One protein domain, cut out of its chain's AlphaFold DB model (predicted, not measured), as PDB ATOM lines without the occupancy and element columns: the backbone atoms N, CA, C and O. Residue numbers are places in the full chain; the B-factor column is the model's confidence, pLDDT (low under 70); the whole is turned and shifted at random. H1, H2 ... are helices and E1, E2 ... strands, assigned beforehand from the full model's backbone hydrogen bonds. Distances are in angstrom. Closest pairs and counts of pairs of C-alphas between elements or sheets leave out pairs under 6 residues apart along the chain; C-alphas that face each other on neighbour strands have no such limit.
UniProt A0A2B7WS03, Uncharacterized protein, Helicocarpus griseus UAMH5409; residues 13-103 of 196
ATOM      1  N   THR A  13     -46.108  -8.290   0.881       62.28
ATOM      2  CA  THR A  13     -46.482  -6.956   1.302       62.28
ATOM      3  C   THR A  13     -45.474  -5.891   0.866       62.28
ATOM      4  O   THR A  13     -45.884  -4.751   0.715       62.28
ATOM      5  N   HIS A  14     -44.214  -6.206   0.541       77.38
ATOM      6  CA  HIS A  14     -43.215  -5.174   0.228       77.38
ATOM      7  C   HIS A  14     -43.314  -4.673  -1.225       77.38
ATOM      8  O   HIS A  14     -42.806  -5.293  -2.160       77.38
ATOM      9  N   ARG A  15     -43.911  -3.492  -1.418       85.81
ATOM     10  CA  ARG A  15     -43.900  -2.735  -2.682       85.81
ATOM     11  C   ARG A  15     -42.485  -2.362  -3.112       85.81
ATOM     12  O   ARG A  15     -42.197  -2.351  -4.305       85.81
ATOM     13  N   PHE A  16     -41.617  -2.014  -2.169       86.00
ATOM     14  CA  PHE A  16     -40.222  -1.688  -2.448       86.00
ATOM     15  C   PHE A  16     -39.320  -2.157  -1.313       86.00
ATOM     16  O   PHE A  16     -39.615  -1.925  -0.141       86.00
ATOM     17  N   ASP A  17     -38.195  -2.760  -1.691       74.81
ATOM     18  CA  ASP A  17     -37.116  -3.119  -0.781       74.81
ATOM     19  C   ASP A  17     -35.786  -2.562  -1.303       74.81
ATOM     20  O   ASP A  17     -35.291  -2.945  -2.368       74.81
ATOM     21  N   SER A  18     -35.184  -1.671  -0.513       74.56
ATOM     22  CA  SER A  18     -33.883  -1.063  -0.799       74.56
ATOM     23  C   SER A  18     -32.735  -2.077  -0.936       74.56
ATOM     24  O   SER A  18     -31.766  -1.789  -1.639       74.56
ATOM     25  N   ALA A  19     -32.844  -3.265  -0.325       69.81
ATOM     26  CA  ALA A  19     -31.841  -4.324  -0.425       69.81
ATOM     27  C   ALA A  19     -31.823  -4.977  -1.815       69.81
ATOM     28  O   ALA A  19     -30.759  -5.345  -2.314       69.81
ATOM     29  N   THR A  20     -32.989  -5.088  -2.459       70.75
ATOM     30  CA  THR A  20     -33.112  -5.689  -3.795       70.75
ATOM     31  C   THR A  20     -33.168  -4.644  -4.910       70.75
ATOM     32  O   THR A  20     -32.829  -4.943  -6.055       70.75
ATOM     33  N   GLY A  21     -33.592  -3.414  -4.595       73.88
ATOM     34  CA  GLY A  21     -33.828  -2.349  -5.569       73.88
ATOM     35  C   GLY A  21     -35.010  -2.624  -6.505       73.88
ATOM     36  O   GLY A  21     -35.163  -1.942  -7.522       73.88
ATOM     37  N   ASN A  22     -35.826  -3.632  -6.190       82.19
ATOM     38  CA  ASN A  22     -36.984  -4.006  -6.982       82.19
ATOM     39  C   ASN A  22     -38.247  -3.352  -6.426       82.19
ATOM     40  O   ASN A  22     -38.426  -3.219  -5.215       82.19
ATOM     41  N   VAL A  23     -39.119  -2.953  -7.345       89.06
ATOM     42  CA  VAL A  23     -40.451  -2.432  -7.057       89.06
ATOM     43  C   VAL A  23     -41.472  -3.422  -7.588       89.06
ATOM     44  O   VAL A  23     -41.360  -3.880  -8.731       89.06
ATOM     45  N   ALA A  24     -42.461  -3.733  -6.763       89.62
ATOM     46  CA  ALA A  24     -43.487  -4.717  -7.038       89.62
ATOM     47  C   ALA A  24     -44.887  -4.144  -6.817       89.62
ATOM     48  O   ALA A  24     -45.064  -3.209  -6.036       89.62
ATOM     49  N   CYS A  25     -45.881  -4.703  -7.504       90.06
ATOM     50  CA  CYS A  25     -47.281  -4.391  -7.245       90.06
ATOM     51  C   CYS A  25     -48.207  -5.575  -7.554       90.06
ATOM     52  O   CYS A  25     -47.888  -6.423  -8.398       90.06
ATOM     53  N   TRP A  26     -49.378  -5.590  -6.916       89.62
ATOM     54  CA  TRP A  26     -50.331  -6.702  -6.972       89.62
ATOM     55  C   TRP A  26     -51.684  -6.273  -7.555       89.62
ATOM     56  O   TRP A  26     -52.535  -5.769  -6.817       89.62
ATOM     57  N   PRO A  27     -51.918  -6.492  -8.861       88.69
ATOM     58  CA  PRO A  27     -53.174  -6.104  -9.483       88.69
ATOM     59  C   PRO A  27     -54.322  -7.011  -9.017       88.69
ATOM     60  O   PRO A  27     -54.129  -8.198  -8.735       88.69
ATOM     61  N   SER A  28     -55.545  -6.486  -9.022       86.62
ATOM     62  CA  SER A  28     -56.774  -7.211  -8.661       86.62
ATOM     63  C   SER A  28     -57.046  -8.425  -9.550       86.62
ATOM     64  O   SER A  28     -57.732  -9.369  -9.149       86.62
ATOM     65  N   THR A  29     -56.464  -8.442 -10.749       82.19
ATOM     66  CA  THR A  29     -56.514  -9.562 -11.692       82.19
ATOM     67  C   THR A  29     -55.637 -10.750 -11.295       82.19
ATOM     68  O   THR A  29     -55.759 -11.807 -11.914       82.19
ATOM     69  N   GLY A  30     -54.767 -10.589 -10.293       81.25
ATOM     70  CA  GLY A  30     -53.821 -11.600  -9.828       81.25
ATOM     71  C   GLY A  30     -52.434 -11.522 -10.482       81.25
ATOM     72  O   GLY A  30     -52.199 -10.799 -11.455       81.25
ATOM     73  N   GLY A  31     -51.502 -12.308  -9.935       81.88
ATOM     74  CA  GLY A  31     -50.081 -12.265 -10.292       81.88
ATOM     75  C   GLY A  31     -49.348 -11.093  -9.635       81.88
ATOM     76  O   GLY A  31     -49.821 -10.532  -8.646       81.88
ATOM     77  N   ILE A  32     -48.178 -10.743 -10.171       86.25
ATOM     78  CA  ILE A  32     -47.389  -9.604  -9.690       86.25
ATOM     79  C   ILE A  32     -46.649  -8.925 -10.847       86.25
ATOM     80  O   ILE A  32     -46.109  -9.594 -11.734       86.25
ATOM     81  N   TRP A  33     -46.619  -7.592 -10.844       88.56
ATOM     82  CA  TRP A  33     -45.755  -6.817 -11.736       88.56
ATOM     83  C   TRP A  33     -44.498  -6.390 -10.998       88.56
ATOM     84  O   TRP A  33     -44.570  -5.934  -9.861       88.56
ATOM     85  N   VAL A  34     -43.352  -6.513 -11.662       87.25
ATOM     86  CA  VAL A  34     -42.041  -6.302 -11.045       87.25
ATOM     87  C   VAL A  34     -41.158  -5.496 -11.974       87.25
ATOM     88  O   VAL A  34     -41.049  -5.812 -13.162       87.25
ATOM     89  N   SER A  35     -40.492  -4.479 -11.435       88.12
ATOM     90  CA  SER A  35     -39.496  -3.701 -12.165       88.12
ATOM     91  C   SER A  35     -38.288  -3.364 -11.299       88.12
ATOM     92  O   SER A  35     -38.407  -3.166 -10.092       88.12
ATOM     93  N   SER A  36     -37.127  -3.237 -11.940       85.62
ATOM     94  CA  SER A  36     -35.927  -2.660 -11.333       85.62
ATOM     95  C   SER A  36     -35.794  -1.214 -11.801       85.62
ATOM     96  O   SER A  36     -35.600  -0.943 -12.994       85.62
ATOM     97  N   LEU A  37     -35.948  -0.284 -10.860       87.88
ATOM     98  CA  LEU A  37     -36.066   1.146 -11.130       87.88
ATOM     99  C   LEU A  37     -34.801   1.907 -10.730       87.88
ATOM    100  O   LEU A  37     -34.130   1.584  -9.753       87.88
ATOM    101  N   HIS A  38     -34.489   2.973 -11.466       89.31
ATOM    102  CA  HIS A  38     -33.458   3.929 -11.064       89.31
ATOM    103  C   HIS A  38     -33.992   4.909 -10.009       89.31
ATOM    104  O   HIS A  38     -35.199   5.146  -9.958       89.31
ATOM    105  N   PRO A  39     -33.115   5.575  -9.231       90.38
ATOM    106  CA  PRO A  39     -33.534   6.514  -8.187       90.38
ATOM    107  C   PRO A  39     -34.523   7.593  -8.652       90.38
ATOM    108  O   PRO A  39     -35.438   7.936  -7.911       90.38
ATOM    109  N   VAL A  40     -34.385   8.088  -9.887       93.75
ATOM    110  CA  VAL A  40     -35.316   9.067 -10.481       93.75
ATOM    111  C   VAL A  40     -36.715   8.482 -10.694       93.75
ATOM    112  O   VAL A  40     -37.703   9.176 -10.489       93.75
ATOM    113  N   GLU A  41     -36.810   7.217 -11.103       93.50
ATOM    114  CA  GLU A  41     -38.085   6.521 -11.319       93.50
ATOM    115  C   GLU A  41     -38.763   6.224  -9.974       93.50
ATOM    116  O   GLU A  41     -39.948   6.499  -9.813       93.50
ATOM    117  N   VAL A  42     -37.991   5.759  -8.983       92.19
ATOM    118  CA  VAL A  42     -38.454   5.539  -7.600       92.19
ATOM    119  C   VAL A  42     -38.994   6.841  -6.995       92.19
ATOM    120  O   VAL A  42     -40.103   6.866  -6.465       92.19
ATOM    121  N   GLN A  43     -38.254   7.944  -7.146       92.56
ATOM    122  CA  GLN A  43     -38.679   9.262  -6.674       92.56
ATOM    123  C   GLN A  43     -39.934   9.763  -7.398       92.56
ATOM    124  O   GLN A  43     -40.812  10.338  -6.761       92.56
ATOM    125  N   TYR A  44     -40.042   9.542  -8.711       93.12
ATOM    126  CA  TYR A  44     -41.229   9.922  -9.480       93.12
ATOM    127  C   TYR A  44     -42.481   9.165  -9.020       93.12
ATOM    128  O   TYR A  44     -43.551   9.754  -8.898       93.12
ATOM    129  N   LEU A  45     -42.337   7.879  -8.694       92.62
ATOM    130  CA  LEU A  45     -43.405   7.061  -8.116       92.62
ATOM    131  C   LEU A  45     -43.691   7.379  -6.639       92.62
ATOM    132  O   LEU A  45     -44.524   6.713  -6.031       92.62
ATOM    133  N   SER A  46     -43.033   8.393  -6.063       92.75
ATOM    134  CA  SER A  46     -43.189   8.800  -4.661       92.75
ATOM    135  C   SER A  46     -42.913   7.667  -3.663       92.75
ATOM    136  O   SER A  46     -43.502   7.615  -2.587       92.75
ATOM    137  N   ILE A  47     -42.005   6.757  -4.021       91.44
ATOM    138  CA  ILE A  47     -41.547   5.670  -3.154       91.44
ATOM    139  C   ILE A  47     -40.386   6.196  -2.306       91.44
ATOM    140  O   ILE A  47     -39.445   6.797  -2.837       91.44
ATOM    141  N   ASP A  48     -40.426   5.958  -0.993       89.62
ATOM    142  CA  ASP A  48     -39.268   6.227  -0.144       89.62
ATOM    143  C   ASP A  48     -38.156   5.220  -0.452       89.62
ATOM    144  O   ASP A  48     -38.265   4.023  -0.213       89.62
ATOM    145  N   ARG A  49     -37.060   5.732  -1.004       86.94
ATOM    146  CA  ARG A  49     -35.925   4.936  -1.475       86.94
ATOM    147  C   ARG A  49     -35.025   4.405  -0.354       86.94
ATOM    148  O   ARG A  49     -34.094   3.656  -0.645       86.94
ATOM    149  N   PHE A  50     -35.242   4.840   0.887       86.81
ATOM    150  CA  PHE A  50     -34.395   4.502   2.036       86.81
ATOM    151  C   PHE A  50     -35.093   3.645   3.091       86.81
ATOM    152  O   PHE A  50     -34.488   3.337   4.118       86.81
ATOM    153  N   SER A  51     -36.342   3.258   2.852       82.06
ATOM    154  CA  SER A  51     -37.099   2.378   3.731       82.06
ATOM    155  C   SER A  51     -37.763   1.262   2.932       82.06
ATOM    156  O   SER A  51     -37.841   1.306   1.703       82.06
ATOM    157  N   VAL A  52     -38.193   0.224   3.644       82.38
ATOM    158  CA  VAL A  52     -39.091  -0.781   3.085       82.38
ATOM    159  C   VAL A  52     -40.477  -0.152   2.991       82.38
ATOM    160  O   VAL A  52     -40.967   0.416   3.968       82.38
ATOM    161  N   VAL A  53     -41.093  -0.233   1.814       85.88
ATOM    162  CA  VAL A  53     -42.430   0.314   1.571       85.88
ATOM    163  C   VAL A  53     -43.402  -0.835   1.386       85.88
ATOM    164  O   VAL A  53     -43.199  -1.682   0.518       85.88
ATOM    165  N   GLU A  54     -44.468  -0.837   2.177       88.31
ATOM    166  CA  GLU A  54     -45.567  -1.792   2.052       88.31
ATOM    167  C   GLU A  54     -46.487  -1.434   0.872       88.31
ATOM    168  O   GLU A  54     -46.605  -0.276   0.459       88.31
ATOM    169  N   ARG A  55     -47.164  -2.437   0.323       87.06
ATOM    170  CA  ARG A  55     -48.217  -2.289  -0.681       87.06
ATOM    171  C   ARG A  55     -49.453  -1.641  -0.064       87.06
ATOM    172  O   ARG A  55     -49.653  -1.701   1.150       87.06
ATOM    173  N   SER A  56     -50.321  -1.075  -0.900       87.12
ATOM    174  CA  SER A  56     -51.574  -0.523  -0.384       87.12
ATOM    175  C   SER A  56     -52.519  -1.644   0.063       87.12
ATOM    176  O   SER A  56     -52.577  -2.719  -0.542       87.12
ATOM    177  N   SER A  57     -53.272  -1.397   1.138       86.62
ATOM    178  CA  SER A  57     -54.407  -2.243   1.523       86.62
ATOM    179  C   SER A  57     -55.627  -2.010   0.630       86.62
ATOM    180  O   SER A  57     -56.488  -2.884   0.537       86.62
ATOM    181  N   GLU A  58     -55.697  -0.848  -0.025       91.06
ATOM    182  CA  GLU A  58     -56.785  -0.460  -0.914       91.06
ATOM    183  C   GLU A  58     -56.493  -0.934  -2.340       91.06
ATOM    184  O   GLU A  58     -55.588  -0.439  -3.016       91.06
ATOM    185  N   GLN A  59     -57.291  -1.888  -2.822       89.19
ATOM    186  CA  GLN A  59     -57.046  -2.538  -4.112       89.19
ATOM    187  C   GLN A  59     -57.067  -1.553  -5.291       89.19
ATOM    188  O   GLN A  59     -56.267  -1.681  -6.211       89.19
ATOM    189  N   GLU A  60     -57.942  -0.544  -5.263       91.81
ATOM    190  CA  GLU A  60     -57.995   0.466  -6.326       91.81
ATOM    191  C   GLU A  60     -56.727   1.326  -6.392       91.81
ATOM    192  O   GLU A  60     -56.312   1.745  -7.474       91.81
ATOM    193  N   GLU A  61     -56.110   1.616  -5.245       92.06
ATOM    194  CA  GLU A  61     -54.851   2.357  -5.195       92.06
ATOM    195  C   GLU A  61     -53.700   1.493  -5.720       92.06
ATOM    196  O   GLU A  61     -52.881   1.961  -6.513       92.06
ATOM    197  N   GLU A  62     -53.674   0.218  -5.327       91.44
ATOM    198  CA  GLU A  62     -52.678  -0.747  -5.785       91.44
ATOM    199  C   GLU A  62     -52.768  -0.980  -7.302       91.44
ATOM    200  O   GLU A  62     -51.750  -0.951  -7.994       91.44
ATOM    201  N   ASP A  63     -53.979  -1.090  -7.853       91.06
ATOM    202  CA  ASP A  63     -54.205  -1.240  -9.293       91.06
ATOM    203  C   ASP A  63     -53.714  -0.010 -10.077       91.06
ATOM    204  O   ASP A  63     -53.071  -0.147 -11.124       91.06
ATOM    205  N   ARG A  64     -53.944   1.207  -9.561       92.62
ATOM    206  CA  ARG A  64     -53.399   2.443 -10.158       92.62
ATOM    207  C   ARG A  64     -51.877   2.466 -10.099       92.62
ATOM    208  O   ARG A  64     -51.227   2.832 -11.082       92.62
ATOM    209  N   PHE A  65     -51.294   2.051  -8.976       93.75
ATOM    210  CA  PHE A  65     -49.846   1.933  -8.852       93.75
ATOM    211  C   PHE A  65     -49.284   0.914  -9.855       93.75
ATOM    212  O   PHE A  65     -48.285   1.197 -10.516       93.75
ATOM    213  N   CYS A  66     -49.969  -0.212 -10.070       91.81
ATOM    214  CA  CYS A  66     -49.601  -1.180 -11.097       91.81
ATOM    215  C   CYS A  66     -49.627  -0.617 -12.514       91.81
ATOM    216  O   CYS A  66     -48.701  -0.867 -13.288       91.81
ATOM    217  N   GLN A  67     -50.636   0.183 -12.860       90.69
ATOM    218  CA  GLN A  67     -50.682   0.867 -14.155       90.69
ATOM    219  C   GLN A  67     -49.468   1.790 -14.341       90.69
ATOM    220  O   GLN A  67     -48.835   1.773 -15.399       90.69
ATOM    221  N   MET A  68     -49.080   2.523 -13.293       91.88
ATOM    222  CA  MET A  68     -47.888   3.375 -13.319       91.88
ATOM    223  C   MET A  68     -46.594   2.565 -13.432       91.88
ATOM    224  O   MET A  68     -45.732   2.881 -14.253       91.88
ATOM    225  N   LEU A  69     -46.455   1.487 -12.660       92.31
ATOM    226  CA  LEU A  69     -45.268   0.636 -12.678       92.31
ATOM    227  C   LEU A  69     -45.077  -0.022 -14.055       92.31
ATOM    228  O   LEU A  69     -43.958  -0.078 -14.577       92.31
ATOM    229  N   ARG A  70     -46.177  -0.424 -14.707       90.38
ATOM    230  CA  ARG A  70     -46.171  -0.926 -16.087       90.38
ATOM    231  C   ARG A  70     -45.566   0.089 -17.048       90.38
ATOM    232  O   ARG A  70     -44.755  -0.316 -17.880       90.38
ATOM    233  N   ILE A  71     -45.861   1.388 -16.936       90.44
ATOM    234  CA  ILE A  71     -45.271   2.429 -17.806       90.44
ATOM    235  C   ILE A  71     -43.733   2.386 -17.761       90.44
ATOM    236  O   ILE A  71     -43.081   2.474 -18.807       90.44
ATOM    237  N   PHE A  72     -43.153   2.125 -16.588       91.56
ATOM    238  CA  PHE A  72     -41.707   1.977 -16.377       91.56
ATOM    239  C   PHE A  72     -41.134   0.602 -16.762       91.56
ATOM    240  O   PHE A  72     -39.986   0.294 -16.454       91.56
ATOM    241  N   GLY A  73     -41.899  -0.216 -17.488       88.88
ATOM    242  CA  GLY A  73     -41.416  -1.475 -18.055       88.88
ATOM    243  C   GLY A  73     -41.440  -2.643 -17.079       88.88
ATOM    244  O   GLY A  73     -40.606  -3.535 -17.185       88.88
ATOM    245  N   ALA A  74     -42.377  -2.645 -16.132       89.94
ATOM    246  CA  ALA A  74     -42.580  -3.798 -15.269       89.94
ATOM    247  C   ALA A  74     -42.936  -5.051 -16.072       89.94
ATOM    248  O   ALA A  74     -43.738  -4.992 -17.000       89.94
ATOM    249  N   SER A  75     -42.356  -6.179 -15.682       87.00
ATOM    250  CA  SER A  75     -42.660  -7.498 -16.236       87.00
ATOM    251  C   SER A  75     -43.672  -8.217 -15.345       87.00
ATOM    252  O   SER A  75     -43.668  -8.002 -14.132       87.00
ATOM    253  N   TRP A  76     -44.535  -9.051 -15.926       86.69
ATOM    254  CA  TRP A  76     -45.558  -9.788 -15.177       86.69
ATOM    255  C   TRP A  76     -45.099 -11.206 -14.861       86.69
ATOM    256  O   TRP A  76     -44.564 -11.920 -15.719       86.69
ATOM    257  N   TRP A  77     -45.358 -11.618 -13.626       83.56
ATOM    258  CA  TRP A  77     -44.944 -12.895 -13.071       83.56
ATOM    259  C   TRP A  77     -46.161 -13.696 -12.612       83.56
ATOM    260  O   TRP A  77     -46.983 -13.226 -11.821       83.56
ATOM    261  N   ASP A  78     -46.238 -14.933 -13.105       77.00
ATOM    262  CA  ASP A  78     -47.207 -15.932 -12.661       77.00
ATOM    263  C   ASP A  78     -46.597 -16.700 -11.494       77.00
ATOM    264  O   ASP A  78     -45.686 -17.508 -11.688       77.00
ATOM    265  N   LEU A  79     -47.075 -16.437 -10.283       71.00
ATOM    266  CA  LEU A  79     -46.589 -17.109  -9.077       71.00
ATOM    267  C   LEU A  79     -47.448 -18.326  -8.695       71.00
ATOM    268  O   LEU A  79     -47.353 -18.823  -7.572       71.00
ATOM    269  N   SER A  80     -48.292 -18.813  -9.609       70.06
ATOM    270  CA  SER A  80     -49.138 -19.975  -9.353       70.06
ATOM    271  C   SER A  80     -48.293 -21.237  -9.083       70.06
ATOM    272  O   SER A  80     -47.259 -21.429  -9.726       70.06
ATOM    273  N   PRO A  81     -48.676 -22.114  -8.128       65.38
ATOM    274  CA  PRO A  81     -47.826 -23.235  -7.701       65.38
ATOM    275  C   PRO A  81     -47.419 -24.197  -8.825       65.38
ATOM    276  O   PRO A  81     -46.346 -24.787  -8.774       65.38
ATOM    277  N   ASP A  82     -48.245 -24.323  -9.865       67.69
ATOM    278  CA  ASP A  82     -47.980 -25.116 -11.070       67.69
ATOM    279  C   ASP A  82     -46.807 -24.584 -11.915       67.69
ATOM    280  O   ASP A  82     -46.218 -25.337 -12.692       67.69
ATOM    281  N   ARG A  83     -46.431 -23.310 -11.746       66.94
ATOM    282  CA  ARG A  83     -45.269 -22.685 -12.400       66.94
ATOM    283  C   ARG A  83     -43.963 -22.936 -11.652       66.94
ATOM    284  O   ARG A  83     -42.891 -22.782 -12.239       66.94
ATOM    285  N   ILE A  84     -44.034 -23.305 -10.374       66.06
ATOM    286  CA  ILE A  84     -42.857 -23.533  -9.539       66.06
ATOM    287  C   ILE A  84     -42.320 -24.930  -9.844       66.06
ATOM    288  O   ILE A  84     -42.762 -25.940  -9.300       66.06
ATOM    289  N   THR A  85     -41.349 -24.989 -10.747       65.81
ATOM    290  CA  THR A  85     -40.612 -26.224 -11.039       65.81
ATOM    291  C   THR A  85     -39.359 -26.311 -10.181       65.81
ATOM    292  O   THR A  85     -38.752 -25.286  -9.893       65.81
ATOM    293  N   TYR A  86     -38.933 -27.521  -9.826       67.50
ATOM    294  CA  TYR A  86     -37.734 -27.755  -9.020       67.50
ATOM    295  C   TYR A  86     -36.650 -28.457  -9.846       67.50
ATOM    296  O   TYR A  86     -36.944 -29.331 -10.666       67.50
ATOM    297  N   ASP A  87     -35.391 -28.088  -9.628       66.25
ATOM    298  CA  ASP A  87     -34.230 -28.784 -10.163       66.25
ATOM    299  C   ASP A  87     -33.945 -30.057  -9.372       66.25
ATOM    300  O   ASP A  87     -33.498 -30.026  -8.223       66.25
ATOM    301  N   PHE A  88     -34.138 -31.202 -10.018       49.16
ATOM    302  CA  PHE A  88     -33.631 -32.482  -9.535       49.16
ATOM    303  C   PHE A  88     -32.165 -32.654  -9.966       49.16
ATOM    304  O   PHE A  88     -31.855 -32.395 -11.130       49.16
ATOM    305  N   PRO A  89     -31.247 -33.096  -9.078       65.69
ATOM    306  CA  PRO A  89     -31.473 -33.706  -7.757       65.69
ATOM    307  C   PRO A  89     -31.484 -32.726  -6.570       65.69
ATOM    308  O   PRO A  89     -31.677 -33.152  -5.438       65.69
ATOM    309  N   THR A  90     -31.253 -31.434  -6.800       69.69
ATOM    310  CA  THR A  90     -31.031 -30.450  -5.727       69.69
ATOM    311  C   THR A  90     -32.287 -30.065  -4.938       69.69
ATOM    312  O   THR A  90     -32.164 -29.476  -3.870       69.69
ATOM    313  N   ALA A  91     -33.482 -30.380  -5.456       69.75
ATOM    314  CA  ALA A  91     -34.779 -29.942  -4.934       69.75
ATOM    315  C   ALA A  91     -34.893 -28.413  -4.752       69.75
ATOM    316  O   ALA A  91     -35.726 -27.931  -3.991       69.75
ATOM    317  N   LEU A  92     -34.065 -27.649  -5.467       62.62
ATOM    318  CA  LEU A  92     -34.095 -26.193  -5.470       62.62
ATOM    319  C   LEU A  92     -35.150 -25.713  -6.474       62.62
ATOM    320  O   LEU A  92     -35.207 -26.269  -7.573       62.62
ATOM    321  N   PRO A  93     -35.987 -24.712  -6.151       62.25
ATOM    322  CA  PRO A  93     -36.836 -24.073  -7.145       62.25
ATOM    323  C   PRO A  93     -35.984 -23.564  -8.309       62.25
ATOM    324  O   PRO A  93     -34.965 -22.902  -8.105       62.25
ATOM    325  N   ARG A  94     -36.409 -23.847  -9.540       65.31
ATOM    326  CA  ARG A  94     -35.831 -23.212 -10.724       65.31
ATOM    327  C   ARG A  94     -36.132 -21.715 -10.682       65.31
ATOM    328  O   ARG A  94     -37.227 -21.346 -10.245       65.31
ATOM    329  N   PRO A  95     -35.228 -20.862 -11.198       63.25
ATOM    330  CA  PRO A  95     -35.533 -19.455 -11.399       63.25
ATOM    331  C   PRO A  95     -36.826 -19.320 -12.202       63.25
ATOM    332  O   PRO A  95     -36.923 -19.791 -13.342       63.25
ATOM    333  N   ILE A  96     -37.836 -18.710 -11.586       67.75
ATOM    334  CA  ILE A  96     -39.061 -18.351 -12.289       67.75
ATOM    335  C   ILE A  96     -38.679 -17.238 -13.263       67.75
ATOM    336  O   ILE A  96     -37.863 -16.373 -12.953       67.75
ATOM    337  N   LYS A  97     -39.222 -17.289 -14.475       72.88
ATOM    338  CA  LYS A  97     -39.096 -16.201 -15.445       72.88
ATOM    339  C   LYS A  97     -40.423 -15.459 -15.512       72.88
ATOM    340  O   LYS A  97     -41.464 -16.101 -15.327       72.88
ATOM    341  N   PRO A  98     -40.419 -14.150 -15.810       78.50
ATOM    342  CA  PRO A  98     -41.665 -13.457 -16.080       78.50
ATOM    343  C   PRO A  98     -42.380 -14.169 -17.230       78.50
ATOM    344  O   PRO A  98     -41.754 -14.519 -18.233       78.50
ATOM    345  N   LEU A  99     -43.689 -14.394 -17.097       80.81
ATOM    346  CA  LEU A  99     -44.464 -14.911 -18.227       80.81
ATOM    347  C   LEU A  99     -44.515 -13.865 -19.343       80.81
ATOM    348  O   LEU A  99     -44.591 -14.207 -20.520       80.81
ATOM    349  N   ILE A 100     -44.471 -12.592 -18.950       83.25
ATOM    350  CA  ILE A 100     -44.493 -11.447 -19.844       83.25
ATOM    351  C   ILE A 100     -43.318 -10.563 -19.461       83.25
ATOM    352  O   ILE A 100     -43.355  -9.855 -18.453       83.25
ATOM    353  N   GLU A 101     -42.270 -10.614 -20.270       82.38
ATOM    354  CA  GLU A 101     -41.105  -9.764 -20.091       82.38
ATOM    355  C   GLU A 101     -41.301  -8.449 -20.851       82.38
ATOM    356  O   GLU A 101     -41.512  -8.445 -22.063       82.38
ATOM    357  N   ILE A 102     -41.208  -7.322 -20.148       83.31
ATOM    358  CA  ILE A 102     -41.229  -5.993 -20.758       83.31
ATOM    359  C   ILE A 102     -39.846  -5.374 -20.594       83.31
ATOM    360  O   ILE A 102     -39.373  -5.123 -19.490       83.31
ATOM    361  N   LYS A 103     -39.193  -5.089 -21.722       82.31
ATOM    362  CA  LYS A 103     -37.878  -4.446 -21.765       82.31
ATOM    363  C   LYS A 103     -38.002  -3.079 -22.417       82.31
ATOM    364  O   LYS A 103     -37.821  -2.942 -23.625       82.31
TER     365      LYS A 103
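This is residues 13 to 103 of the 196 residues of an uncharacterized protein of Helicocarpus griseus UAMH5409 (UniProt A0A2B7WS03). With little regular structure, a small antiparallel sheet, E1 E2 E3 E4, has H2 slantwise over one face, while a loop reaching Pro 89 makes the length. The printed part has 91 residues, under half in named elements; along the chain come E1 E2 E3 H1 H2 E4, class mixed. It is compact, radius of gyration of the C-alphas 14.1 A, spanning 44 by 27 by 26 A.

E1, residues 14 to 17, E2, 22 to 25, and E3, 32 to 36, form a meander, two antiparallel hairpins in a row; N 24 and O 15, like N 23 and O 35, are 2.8 A apart. H2, residues 59 to 71, is on the sheet, two layers; its Cys 66 C-alpha is 5.5 A from that of Cys 25, the closest to E2. In H1, residues 39 to 44, and H2 every O i to N i+4 pair is within hydrogen-bond range.

E1 begins at C-alpha 14, (-43.215, -5.174, 0.228); E4, residues 75 to 77, ends at C-alpha 77, (-44.944, -12.895, -13.071).

The printed part has no cut; H1 to H2 is a long link. Residues 13, 19 and 81 to 96 have pLDDT under 70.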